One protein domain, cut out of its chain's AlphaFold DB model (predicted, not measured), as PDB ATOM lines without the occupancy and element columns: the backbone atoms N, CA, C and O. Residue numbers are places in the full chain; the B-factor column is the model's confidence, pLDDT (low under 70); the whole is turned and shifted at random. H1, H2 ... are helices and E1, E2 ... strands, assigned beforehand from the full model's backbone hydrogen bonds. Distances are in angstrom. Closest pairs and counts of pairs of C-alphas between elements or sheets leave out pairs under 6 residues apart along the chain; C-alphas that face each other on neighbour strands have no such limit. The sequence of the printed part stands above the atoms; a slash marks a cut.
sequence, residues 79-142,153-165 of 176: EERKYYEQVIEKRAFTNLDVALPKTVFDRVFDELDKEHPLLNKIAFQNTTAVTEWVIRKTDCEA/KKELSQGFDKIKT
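Overview. This is residues 79 to 142 and 153 to 165 of the 176 residues of the protein "Major capsid b domain protein" of Paeniclostridium sordellii (strain ATCC 9714 / DSM 2141 / JCM 3814 / LMG 15708 / NCIMB 10717 / 211) (UniProt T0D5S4). This is a long, open rod: two helices, H1 and H2, stand about perpendicular toward one end, and a ribbon of two antiparallel strands, E1 and E2, lies toward the other. A long stretch with no named element, residues 116 to 131, joins H2 to the ribbon. The printed part has 77 residues, with H1, H2, E1 and E2 in that order; the class is mixed, helices and strands, with under half of the residues, 36, in named elements. It is extended, with a radius of gyration of the C-alphas of 20.3 A and spans of 68 by 33 by 18 A.

Arrangement. Start with H1, residues 79 to 90, and H2, residues 102 to 115: they are close but not clearly touching, the closest C-alphas being those of Glu 80 and Val 104, 7.8 A apart. Their lines stand at 83 degrees, about perpendicular. In both helices every O i to N i+4 pair is within hydrogen-bond range. Further on, E1, residues 132 to 136, and E2, residues 160 to 164, are antiparallel neighbours at 151 degrees; look for N 133 and O 163, 2.9 A, and N 161 and O 135, 2.8 A, within hydrogen-bond range. H1 is apart from both strands, and H2 is apart from E2.

Along the chain. Find C-alpha 79 at (157.802, 175.078, 181.891); from there H1 runs 17.0 A to Lys 90. H2 runs 20.4 A from Lys 102 to C-alpha 115 at (141.063, 155.918, 188.361). E1 covers 13.0 A and E2 12.8 A, ending at C-alpha 164, (144.913, 157.620, 160.321).

Size, cuts and confidence. The C-alphas farthest apart, those of Glu 89 and Lys 153, are 67.7 A apart. Residues 143 to 152 are not printed, and C-alphas 142 and 153 stand 13.3 A apart across this cut. The links H1 to H2 and H2 to E1 are long. Mean pLDDT of the printed part is 70.4; residues 92 to 99, 126 to 133, 136 to 142, 153 to 160 and 164 to 165 are under 70.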
ATOM      1  N   GLU A  79     158.595 174.825 183.099       75.38
ATOM      2  CA  GLU A  79     157.802 175.078 181.891       75.38
ATOM      3  C   GLU A  79     156.311 175.194 182.219       75.38
ATOM      4  O   GLU A  79     155.663 176.151 181.799       75.38
ATOM      5  N   GLU A  80     155.794 174.287 183.054       77.56
ATOM      6  CA  GLU A  80     154.416 174.342 183.552       77.56
ATOM      7  C   GLU A  80     154.153 175.619 184.340       77.56
ATOM      8  O   GLU A  80     153.144 176.285 184.121       77.56
ATOM      9  N   ARG A  81     155.079 176.016 185.216       81.69
ATOM     10  CA  ARG A  81     154.917 177.233 186.010       81.69
ATOM     11  C   ARG A  81     154.831 178.476 185.125       81.69
ATOM     12  O   ARG A  81     153.930 179.279 185.324       81.69
ATOM     13  N   LYS A  82     155.703 178.596 184.119       81.62
ATOM     14  CA  LYS A  82     155.652 179.698 183.144       81.62
ATOM     15  C   LYS A  82     154.334 179.716 182.372       81.62
ATOM     16  O   LYS A  82     153.770 180.784 182.163       81.62
ATOM     17  N   TYR A  83     153.841 178.547 181.964       80.31
ATOM     18  CA  TYR A  83     152.554 178.435 181.283       80.31
ATOM     19  C   TYR A  83     151.401 178.920 182.176       80.31
ATOM     20  O   TYR A  83     150.623 179.778 181.767       80.31
ATOM     21  N   TYR A  84     151.320 178.446 183.423       81.31
ATOM     22  CA  TYR A  84     150.264 178.859 184.350       81.31
ATOM     23  C   TYR A  84     150.383 180.325 184.790       81.31
ATOM     24  O   TYR A  84     149.361 180.987 184.939       81.31
ATOM     25  N   GLU A  85     151.598 180.864 184.932       82.62
ATOM     26  CA  GLU A  85     151.831 182.300 185.156       82.62
ATOM     27  C   GLU A  85     151.202 183.137 184.022       82.62
ATOM     28  O   GLU A  85     150.468 184.089 184.292       82.62
ATOM     29  N   GLN A  86     151.382 182.729 182.759       79.75
ATOM     30  CA  GLN A  86     150.771 183.394 181.597       79.75
ATOM     31  C   GLN A  86     149.242 183.240 181.550       79.75
ATOM     32  O   GLN A  86     148.534 184.177 181.174       79.75
ATOM     33  N   VAL A  87     148.715 182.071 181.932       79.50
ATOM     34  CA  VAL A  87     147.261 181.826 182.020       79.50
ATOM     35  C   VAL A  87     146.621 182.757 183.054       79.50
ATOM     36  O   VAL A  87     145.575 183.350 182.785       79.50
ATOM     37  N   ILE A  88     147.248 182.901 184.227       80.25
ATOM     38  CA  ILE A  88     146.760 183.764 185.312       80.25
ATOM     39  C   ILE A  88     146.713 185.223 184.852       80.25
ATOM     40  O   ILE A  88     145.715 185.905 185.085       80.25
ATOM     41  N   GLU A  89     147.760 185.688 184.168       79.25
ATOM     42  CA  GLU A  89     147.851 187.060 183.665       79.25
ATOM     43  C   GLU A  89     146.739 187.378 182.654       79.25
ATOM     44  O   GLU A  89     146.085 188.418 182.747       79.25
ATOM     45  N   LYS A  90     146.463 186.454 181.725       76.19
ATOM     46  CA  LYS A  90     145.446 186.646 180.680       76.19
ATOM     47  C   LYS A  90     144.017 186.317 181.127       76.19
ATOM     48  O   LYS A  90     143.079 186.631 180.397       76.19
ATOM     49  N   ARG A  91     143.834 185.678 182.294       72.44
ATOM     50  CA  ARG A  91     142.546 185.174 182.825       72.44
ATOM     51  C   ARG A  91     141.735 184.324 181.834       72.44
ATOM     52  O   ARG A  91     140.529 184.161 181.997       72.44
ATOM     53  N   ALA A  92     142.382 183.788 180.805       69.50
ATOM     54  CA  ALA A  92     141.742 183.027 179.749       69.50
ATOM     55  C   ALA A  92     142.743 182.055 179.118       69.50
ATOM     56  O   ALA A  92     143.913 182.380 178.928       69.50
ATOM     57  N   PHE A  93     142.255 180.869 178.750       67.38
ATOM     58  CA  PHE A  93     143.020 179.876 177.986       67.38
ATOM     59  C   PHE A  93     143.055 180.186 176.481       67.38
ATOM     60  O   PHE A  93     143.761 179.535 175.715       67.38
ATOM     61  N   THR A  94     142.279 181.175 176.039       55.03
ATOM     62  CA  THR A  94     142.228 181.633 174.652       55.03
ATOM     63  C   THR A  94     143.398 182.582 174.388       55.03
ATOM     64  O   THR A  94     143.504 183.611 175.054       55.03
ATOM     65  N   ASN A  95     144.238 182.260 173.397       51.62
ATOM     66  CA  ASN A  95     145.438 183.009 172.970       51.62
ATOM     67  C   ASN A  95     146.724 182.745 173.779       51.62
ATOM     68  O   ASN A  95     147.530 183.655 174.015       51.62
ATOM     69  N   LEU A  96     146.940 181.500 174.203       58.78
ATOM     70  CA  LEU A  96     148.278 181.019 174.547       58.78
ATOM     71  C   LEU A  96     148.900 180.420 173.281       58.78
ATOM     72  O   LEU A  96     148.526 179.326 172.876       58.78
ATOM     73  N   ASP A  97     149.850 181.132 172.664       56.50
ATOM     74  CA  ASP A  97     150.700 180.573 171.594       56.50
ATOM     75  C   ASP A  97     151.546 179.389 172.100       56.50
ATOM     76  O   ASP A  97     152.073 178.592 171.326       56.50
ATOM     77  N   VAL A  98     151.671 179.266 173.423       63.31
ATOM     78  CA  VAL A  98     152.308 178.142 174.098       63.31
ATOM     79  C   VAL A  98     151.276 177.028 174.250       63.31
ATOM     80  O   VAL A  98     150.318 177.152 175.012       63.31
ATOM     81  N   ALA A  99     151.473 175.929 173.523       66.69
ATOM     82  CA  ALA A  99     150.717 174.701 173.734       66.69
ATOM     83  C   ALA A  99     150.895 174.200 175.180       66.69
ATOM     84  O   ALA A  99     151.961 174.374 175.776       66.69
ATOM     85  N   LEU A 100     149.854 173.569 175.732       73.38
ATOM     86  CA  LEU A 100     149.892 172.957 177.063       73.38
ATOM     87  C   LEU A 100     151.139 172.045 177.189       73.38
ATOM     88  O   LEU A 100     151.413 171.279 176.259       73.38
ATOM     89  N   PRO A 101     151.917 172.117 178.288       77.69
ATOM     90  CA  PRO A 101     153.139 171.327 178.424       77.69
ATOM     91  C   PRO A 101     152.882 169.818 178.340       77.69
ATOM     92  O   PRO A 101     151.916 169.307 178.908       77.69
ATOM     93  N   LYS A 102     153.785 169.087 177.674       76.69
ATOM     94  CA  LYS A 102     153.667 167.632 177.445       76.69
ATOM     95  C   LYS A 102     153.558 166.828 178.743       76.69
ATOM     96  O   LYS A 102     152.758 165.909 178.828       76.69
ATOM     97  N   THR A 103     154.282 167.254 179.773       78.94
ATOM     98  CA  THR A 103     154.285 166.629 181.101       78.94
ATOM     99  C   THR A 103     152.924 166.666 181.798       78.94
ATOM    100  O   THR A 103     152.649 165.809 182.632       78.94
ATOM    101  N   VAL A 104     152.054 167.623 181.448       78.44
ATOM    102  CA  VAL A 104     150.676 167.670 181.958       78.44
ATOM    103  C   VAL A 104     149.814 166.621 181.262       78.44
ATOM    104  O   VAL A 104     149.026 165.962 181.930       78.44
ATOM    105  N   PHE A 105     149.978 166.430 179.949       74.25
ATOM    106  CA  PHE A 105     149.250 165.389 179.222       74.25
ATOM    107  C   PHE A 105     149.575 164.002 179.770       74.25
ATOM    108  O   PHE A 105     148.657 163.267 180.114       74.25
ATOM    109  N   ASP A 106     150.861 163.678 179.907       78.50
ATOM    110  CA  ASP A 106     151.286 162.359 180.385       78.50
ATOM    111  C   ASP A 106     150.766 162.088 181.812       78.50
ATOM    112  O   ASP A 106     150.243 161.016 182.093       78.50
ATOM    113  N   ARG A 107     150.771 163.108 182.683       78.62
ATOM    114  CA  ARG A 107     150.203 163.025 184.038       78.62
ATOM    115  C   ARG A 107     148.698 162.751 184.046       78.62
ATOM    116  O   ARG A 107     148.240 161.946 184.848       78.62
ATOM    117  N   VAL A 108     147.933 163.418 183.181       80.25
ATOM    118  CA  VAL A 108     146.482 163.191 183.085       80.25
ATOM    119  C   VAL A 108     146.195 161.759 182.632       80.25
ATOM    120  O   VAL A 108     145.278 161.136 183.158       80.25
ATOM    121  N   PHE A 109     146.983 161.205 181.708       76.19
ATOM    122  CA  PHE A 109     146.843 159.800 181.312       76.19
ATOM    123  C   PHE A 109     147.180 158.836 182.457       76.19
ATOM    124  O   PHE A 109     146.396 157.927 182.721       76.19
ATOM    125  N   ASP A 110     148.263 159.083 183.201       78.56
ATOM    126  CA  ASP A 110     148.625 158.271 184.371       78.56
ATOM    127  C   ASP A 110     147.537 158.285 185.463       78.56
ATOM    128  O   ASP A 110     147.331 157.292 186.166       78.56
ATOM    129  N   GLU A 111     146.855 159.418 185.647       78.25
ATOM    130  CA  GLU A 111     145.727 159.548 186.575       78.25
ATOM    131  C   GLU A 111     144.485 158.809 186.054       78.25
ATOM    132  O   GLU A 111     143.886 158.028 186.797       78.25
ATOM    133  N   LEU A 112     144.152 158.953 184.767       77.94
ATOM    134  CA  LEU A 112     143.034 158.243 184.134       77.94
ATOM    135  C   LEU A 112     143.189 156.716 184.211       77.94
ATOM    136  O   LEU A 112     142.211 156.017 184.487       77.94
ATOM    137  N   ASP A 113     144.402 156.199 184.019       76.81
ATOM    138  CA  ASP A 113     144.687 154.764 184.111       76.81
ATOM    139  C   ASP A 113     144.548 154.225 185.542       76.81
ATOM    140  O   ASP A 113     144.125 153.079 185.743       76.81
ATOM    141  N   LYS A 114     144.863 155.043 186.554       78.19
ATOM    142  CA  LYS A 114     144.681 154.684 187.970       78.19
ATOM    143  C   LYS A 114     143.214 154.714 188.390       78.19
ATOM    144  O   LYS A 114     142.786 153.836 189.137       78.19
ATOM    145  N   GLU A 115     142.454 155.710 187.941       81.25
ATOM    146  CA  GLU A 115     141.063 155.918 188.361       81.25
ATOM    147  C   GLU A 115     140.065 155.014 187.625       81.25
ATOM    148  O   GLU A 115     139.033 154.639 188.191       81.25
ATOM    149  N   HIS A 116     140.360 154.617 186.381       83.44
ATOM    150  CA  HIS A 116     139.434 153.853 185.546       83.44
ATOM    151  C   HIS A 116     139.981 152.465 185.155       83.44
ATOM    152  O   HIS A 116     140.749 152.334 184.199       83.44
ATOM    153  N   PRO A 117     139.490 151.376 185.786       81.69
ATOM    154  CA  PRO A 117     139.954 150.007 185.523       81.69
ATOM    155  C   PRO A 117     139.801 149.532 184.070       81.69
ATOM    156  O   PRO A 117     140.520 148.633 183.634       81.69
ATOM    157  N   LEU A 118     138.842 150.101 183.330       81.50
ATOM    158  CA  LEU A 118     138.598 149.772 181.924       81.50
ATOM    159  C   LEU A 118     139.614 150.434 180.987       81.50
ATOM    160  O   LEU A 118     139.980 149.833 179.981       81.50
ATOM    161  N   LEU A 119     140.079 151.642 181.323       77.50
ATOM    162  CA  LEU A 119     141.046 152.380 180.506       77.50
ATOM    163  C   LEU A 119     142.445 151.770 180.625       77.50
ATOM    164  O   LEU A 119     143.110 151.607 179.613       77.50
ATOM    165  N   ASN A 120     142.796 151.230 181.794       74.69
ATOM    166  CA  ASN A 120     144.044 150.492 182.025       74.69
ATOM    167  C   ASN A 120     144.206 149.218 181.150       74.69
ATOM    168  O   ASN A 120     145.271 148.610 181.078       74.69
ATOM    169  N   LYS A 121     143.143 148.745 180.482       78.94
ATOM    170  CA  LYS A 121     143.242 147.638 179.510       78.94
ATOM    171  C   LYS A 121     143.636 148.099 178.107       78.94
ATOM    172  O   LYS A 121     143.929 147.254 177.263       78.94
ATOM    173  N   ILE A 122     143.629 149.402 177.853       79.06
ATOM    174  CA  ILE A 122     143.950 150.014 176.569       79.06
ATOM    175  C   ILE A 122     145.377 150.560 176.650       79.06
ATOM    176  O   ILE A 122     145.752 151.210 177.617       79.06
ATOM    177  N   ALA A 123     146.189 150.300 175.625       71.44
ATOM    178  CA  ALA A 123     147.518 150.893 175.531       71.44
ATOM    179  C   ALA A 123     147.405 152.319 174.973       71.44
ATOM    180  O   ALA A 123     147.275 152.506 173.761       71.44
ATOM    181  N   PHE A 124     147.452 153.326 175.846       70.69
ATOM    182  CA  PHE A 124     147.531 154.720 175.419       70.69
ATOM    183  C   PHE A 124     148.931 155.028 174.882       70.69
ATOM    184  O   PHE A 124     149.935 154.835 175.563       70.69
ATOM    185  N   GLN A 125     149.008 155.511 173.641       72.00
ATOM    186  CA  GLN A 125     150.249 156.013 173.057       72.00
ATOM    187  C   GLN A 125     150.094 157.484 172.694       72.00
ATOM    188  O   GLN A 125     149.254 157.862 171.870       72.00
ATOM    189  N   ASN A 126     150.931 158.325 173.301       66.81
ATOM    190  CA  ASN A 126     150.960 159.742 172.987       66.81
ATOM    191  C   ASN A 126     151.493 159.930 171.564       66.81
ATOM    192  O   ASN A 126     152.672 159.729 171.278       66.81
ATOM    193  N   THR A 127     150.596 160.310 170.659       66.19
ATOM    194  CA  THR A 127     150.926 160.405 169.241       66.19
ATOM    195  C   THR A 127     151.463 161.795 168.860       66.19
ATOM    196  O   THR A 127     152.024 161.913 167.781       66.19
ATOM    197  N   THR A 128     151.366 162.807 169.749       60.75
ATOM    198  CA  THR A 128     151.782 164.242 169.684       60.75
ATOM    199  C   THR A 128     151.718 164.966 168.319       60.75
ATOM    200  O   THR A 128     151.163 166.057 168.251       60.75
ATOM    201  N   ALA A 129     152.306 164.430 167.249       58.19
ATOM    202  CA  ALA A 129     152.332 164.999 165.900       58.19
ATOM    203  C   ALA A 129     152.206 163.966 164.749       58.19
ATOM    204  O   ALA A 129     152.261 164.353 163.586       58.19
ATOM    205  N   VAL A 130     152.073 162.663 165.026       59.22
ATOM    206  CA  VAL A 130     152.057 161.617 163.987       59.22
ATOM    207  C   VAL A 130     150.621 161.299 163.554       59.22
ATOM    208  O   VAL A 130     149.905 160.561 164.211       59.22
ATOM    209  N   THR A 131     150.181 161.829 162.418       61.97
ATOM    210  CA  THR A 131     148.799 161.617 161.935       61.97
ATOM    211  C   THR A 131     148.584 160.260 161.253       61.97
ATOM    212  O   THR A 131     147.447 159.826 161.096       61.97
ATOM    213  N   GLU A 132     149.651 159.569 160.835       66.38
ATOM    214  CA  GLU A 132     149.547 158.323 160.065       66.38
ATOM    215  C   GLU A 132     150.481 157.238 160.610       66.38
ATOM    216  O   GLU A 132     151.691 157.441 160.718       66.38
ATOM    217  N   TRP A 133     149.932 156.062 160.909       67.06
ATOM    218  CA  TRP A 133     150.698 154.845 161.174       67.06
ATOM    219  C   TRP A 133     150.714 153.982 159.918       67.06
ATOM    220  O   TRP A 133     149.665 153.589 159.408       67.06
ATOM    221  N   VAL A 134     151.909 153.678 159.416       73.75
ATOM    222  CA  VAL A 134     152.090 152.782 158.270       73.75
ATOM    223  C   VAL A 134     152.361 151.383 158.807       73.75
ATOM    224  O   VAL A 134     153.445 151.117 159.325       73.75
ATOM    225  N   ILE A 135     151.380 150.492 158.698       74.06
ATOM    226  CA  ILE A 135     151.493 149.109 159.167       74.06
ATOM    227  C   ILE A 135     151.588 148.145 157.995       74.06
ATOM    228  O   ILE A 135     150.961 148.333 156.952       74.06
ATOM    229  N   ARG A 136     152.382 147.085 158.156       66.88
ATOM    230  CA  ARG A 136     152.434 146.009 157.169       66.88
ATOM    231  C   ARG A 136     151.208 145.113 157.333       66.88
ATOM    232  O   ARG A 136     150.937 144.657 158.437       66.88
ATOM    233  N   LYS A 137     150.482 144.857 156.242       65.88
ATOM    234  CA  LYS A 137     149.199 144.129 156.281       65.88
ATOM    235  C   LYS A 137     149.351 142.602 156.379       65.88
ATOM    236  O   LYS A 137     148.415 141.927 156.794       65.88
ATOM    237  N   THR A 138     150.524 142.071 156.023       61.94
ATOM    238  CA  THR A 138     150.763 140.624 155.907       61.94
ATOM    239  C   THR A 138     152.174 140.257 156.364       61.94
ATOM    240  O   THR A 138     153.143 140.919 155.977       61.94
ATOM    241  N   ASP A 139     152.310 139.164 157.115       59.53
ATOM    242  CA  ASP A 139     153.599 138.510 157.341       59.53
ATOM    243  C   ASP A 139     154.048 137.860 156.033       59.53
ATOM    244  O   ASP A 139     153.502 136.843 155.630       59.53
ATOM    245  N   CYS A 140     155.000 138.504 155.350       57.41
ATOM    246  CA  CYS A 140     155.766 137.996 154.208       57.41
ATOM    247  C   CYS A 140     154.949 137.209 153.155       57.41
ATOM    248  O   CYS A 140     154.694 136.016 153.305       57.41
ATOM    249  N   GLU A 141     154.582 137.843 152.034       57.88
ATOM    250  CA  GLU A 141     153.994 137.084 150.923       57.88
ATOM    251  C   GLU A 141     154.965 135.984 150.458       57.88
ATOM    252  O   GLU A 141     156.094 136.265 150.052       57.88
ATOM    253  N   ALA A 142     154.523 134.723 150.536       58.16
ATOM    254  CA  ALA A 142     155.297 133.569 150.106       58.16
ATOM    255  C   ALA A 142     155.694 133.716 148.628       58.16
ATOM    256  O   ALA A 142     154.846 133.948 147.762       58.16
ATOM    257  N   LYS A 153     154.348 137.529 137.542       57.91
ATOM    258  CA  LYS A 153     152.881 137.625 137.656       57.91
ATOM    259  C   LYS A 153     152.383 138.390 138.886       57.91
ATOM    260  O   LYS A 153     151.181 138.615 138.990       57.91
ATOM    261  N   LYS A 154     153.257 138.777 139.819       56.34
ATOM    262  CA  LYS A 154     152.842 139.444 141.059       56.34
ATOM    263  C   LYS A 154     153.827 140.541 141.453       56.34
ATOM    264  O   LYS A 154     154.935 140.264 141.902       56.34
ATOM    265  N   GLU A 155     153.418 141.789 141.263       54.66
ATOM    266  CA  GLU A 155     154.057 142.940 141.893       54.66
ATOM    267  C   GLU A 155     153.719 142.898 143.394       54.66
ATOM    268  O   GLU A 155     152.564 142.675 143.758       54.66
ATOM    269  N   LEU A 156     154.715 143.067 144.270       57.00
ATOM    270  CA  LEU A 156     154.549 143.163 145.731       57.00
ATOM    271  C   LEU A 156     153.876 144.501 146.104       57.00
ATOM    272  O   LEU A 156     154.446 145.338 146.794       57.00
ATOM    273  N   SER A 157     152.666 144.743 145.609       53.53
ATOM    274  CA  SER A 157     151.929 145.998 145.804       53.53
ATOM    275  C   SER A 157     150.987 145.975 147.018       53.53
ATOM    276  O   SER A 157     150.358 146.979 147.331       53.53
ATOM    277  N   GLN A 158     150.924 144.868 147.764       58.06
ATOM    278  CA  GLN A 158     150.053 144.695 148.937       58.06
ATOM    279  C   GLN A 158     150.880 144.634 150.229       58.06
ATOM    280  O   GLN A 158     150.936 143.616 150.913       58.06
ATOM    281  N   GLY A 159     151.607 145.713 150.529       59.84
ATOM    282  CA  GLY A 159     152.521 145.745 151.674       59.84
ATOM    283  C   GLY A 159     152.021 146.549 152.863       59.84
ATOM    284  O   GLY A 159     152.202 146.117 153.995       59.84
ATOM    285  N   PHE A 160     151.419 147.713 152.622       63.03
ATOM    286  CA  PHE A 160     151.298 148.752 153.642       63.03
ATOM    287  C   PHE A 160     149.881 149.308 153.706       63.03
ATOM    288  O   PHE A 160     149.338 149.747 152.694       63.03
ATOM    289  N   ASP A 161     149.305 149.294 154.901       73.00
ATOM    290  CA  ASP A 161     148.071 149.993 155.225       73.00
ATOM    291  C   ASP A 161     148.392 151.243 156.046       73.00
ATOM    292  O   ASP A 161     149.359 151.266 156.814       73.00
ATOM    293  N   LYS A 162     147.590 152.288 155.868       71.75
ATOM    294  CA  LYS A 162     147.735 153.549 156.596       71.75
ATOM    295  C   LYS A 162     146.574 153.690 157.566       71.75
ATOM    296  O   LYS A 162     145.445 153.931 157.146       71.75
ATOM    297  N   ILE A 163     146.853 153.595 158.859       73.62
ATOM    298  CA  ILE A 163     145.882 153.944 159.895       73.62
ATOM    299  C   ILE A 163     146.032 155.437 160.171       73.62
ATOM    300  O   ILE A 163     147.108 155.892 160.560       73.62
ATOM    301  N   LYS A 164     144.964 156.206 159.943       65.62
ATOM    302  CA  LYS A 164     144.913 157.620 160.321       65.62
ATOM    303  C   LYS A 164     144.546 157.740 161.793       65.62
ATOM    304  O   LYS A 164     143.525 157.205 162.222       65.62
ATOM    305  N   THR A 165     145.368 158.459 162.543       66.25
ATOM    306  CA  THR A 165     145.106 158.805 163.936       66.25
ATOM    307  C   THR A 165     144.501 160.205 163.960       66.25
ATOM    308  O   THR A 165     145.225 161.201 163.928       66.25
TER     309      THR A 165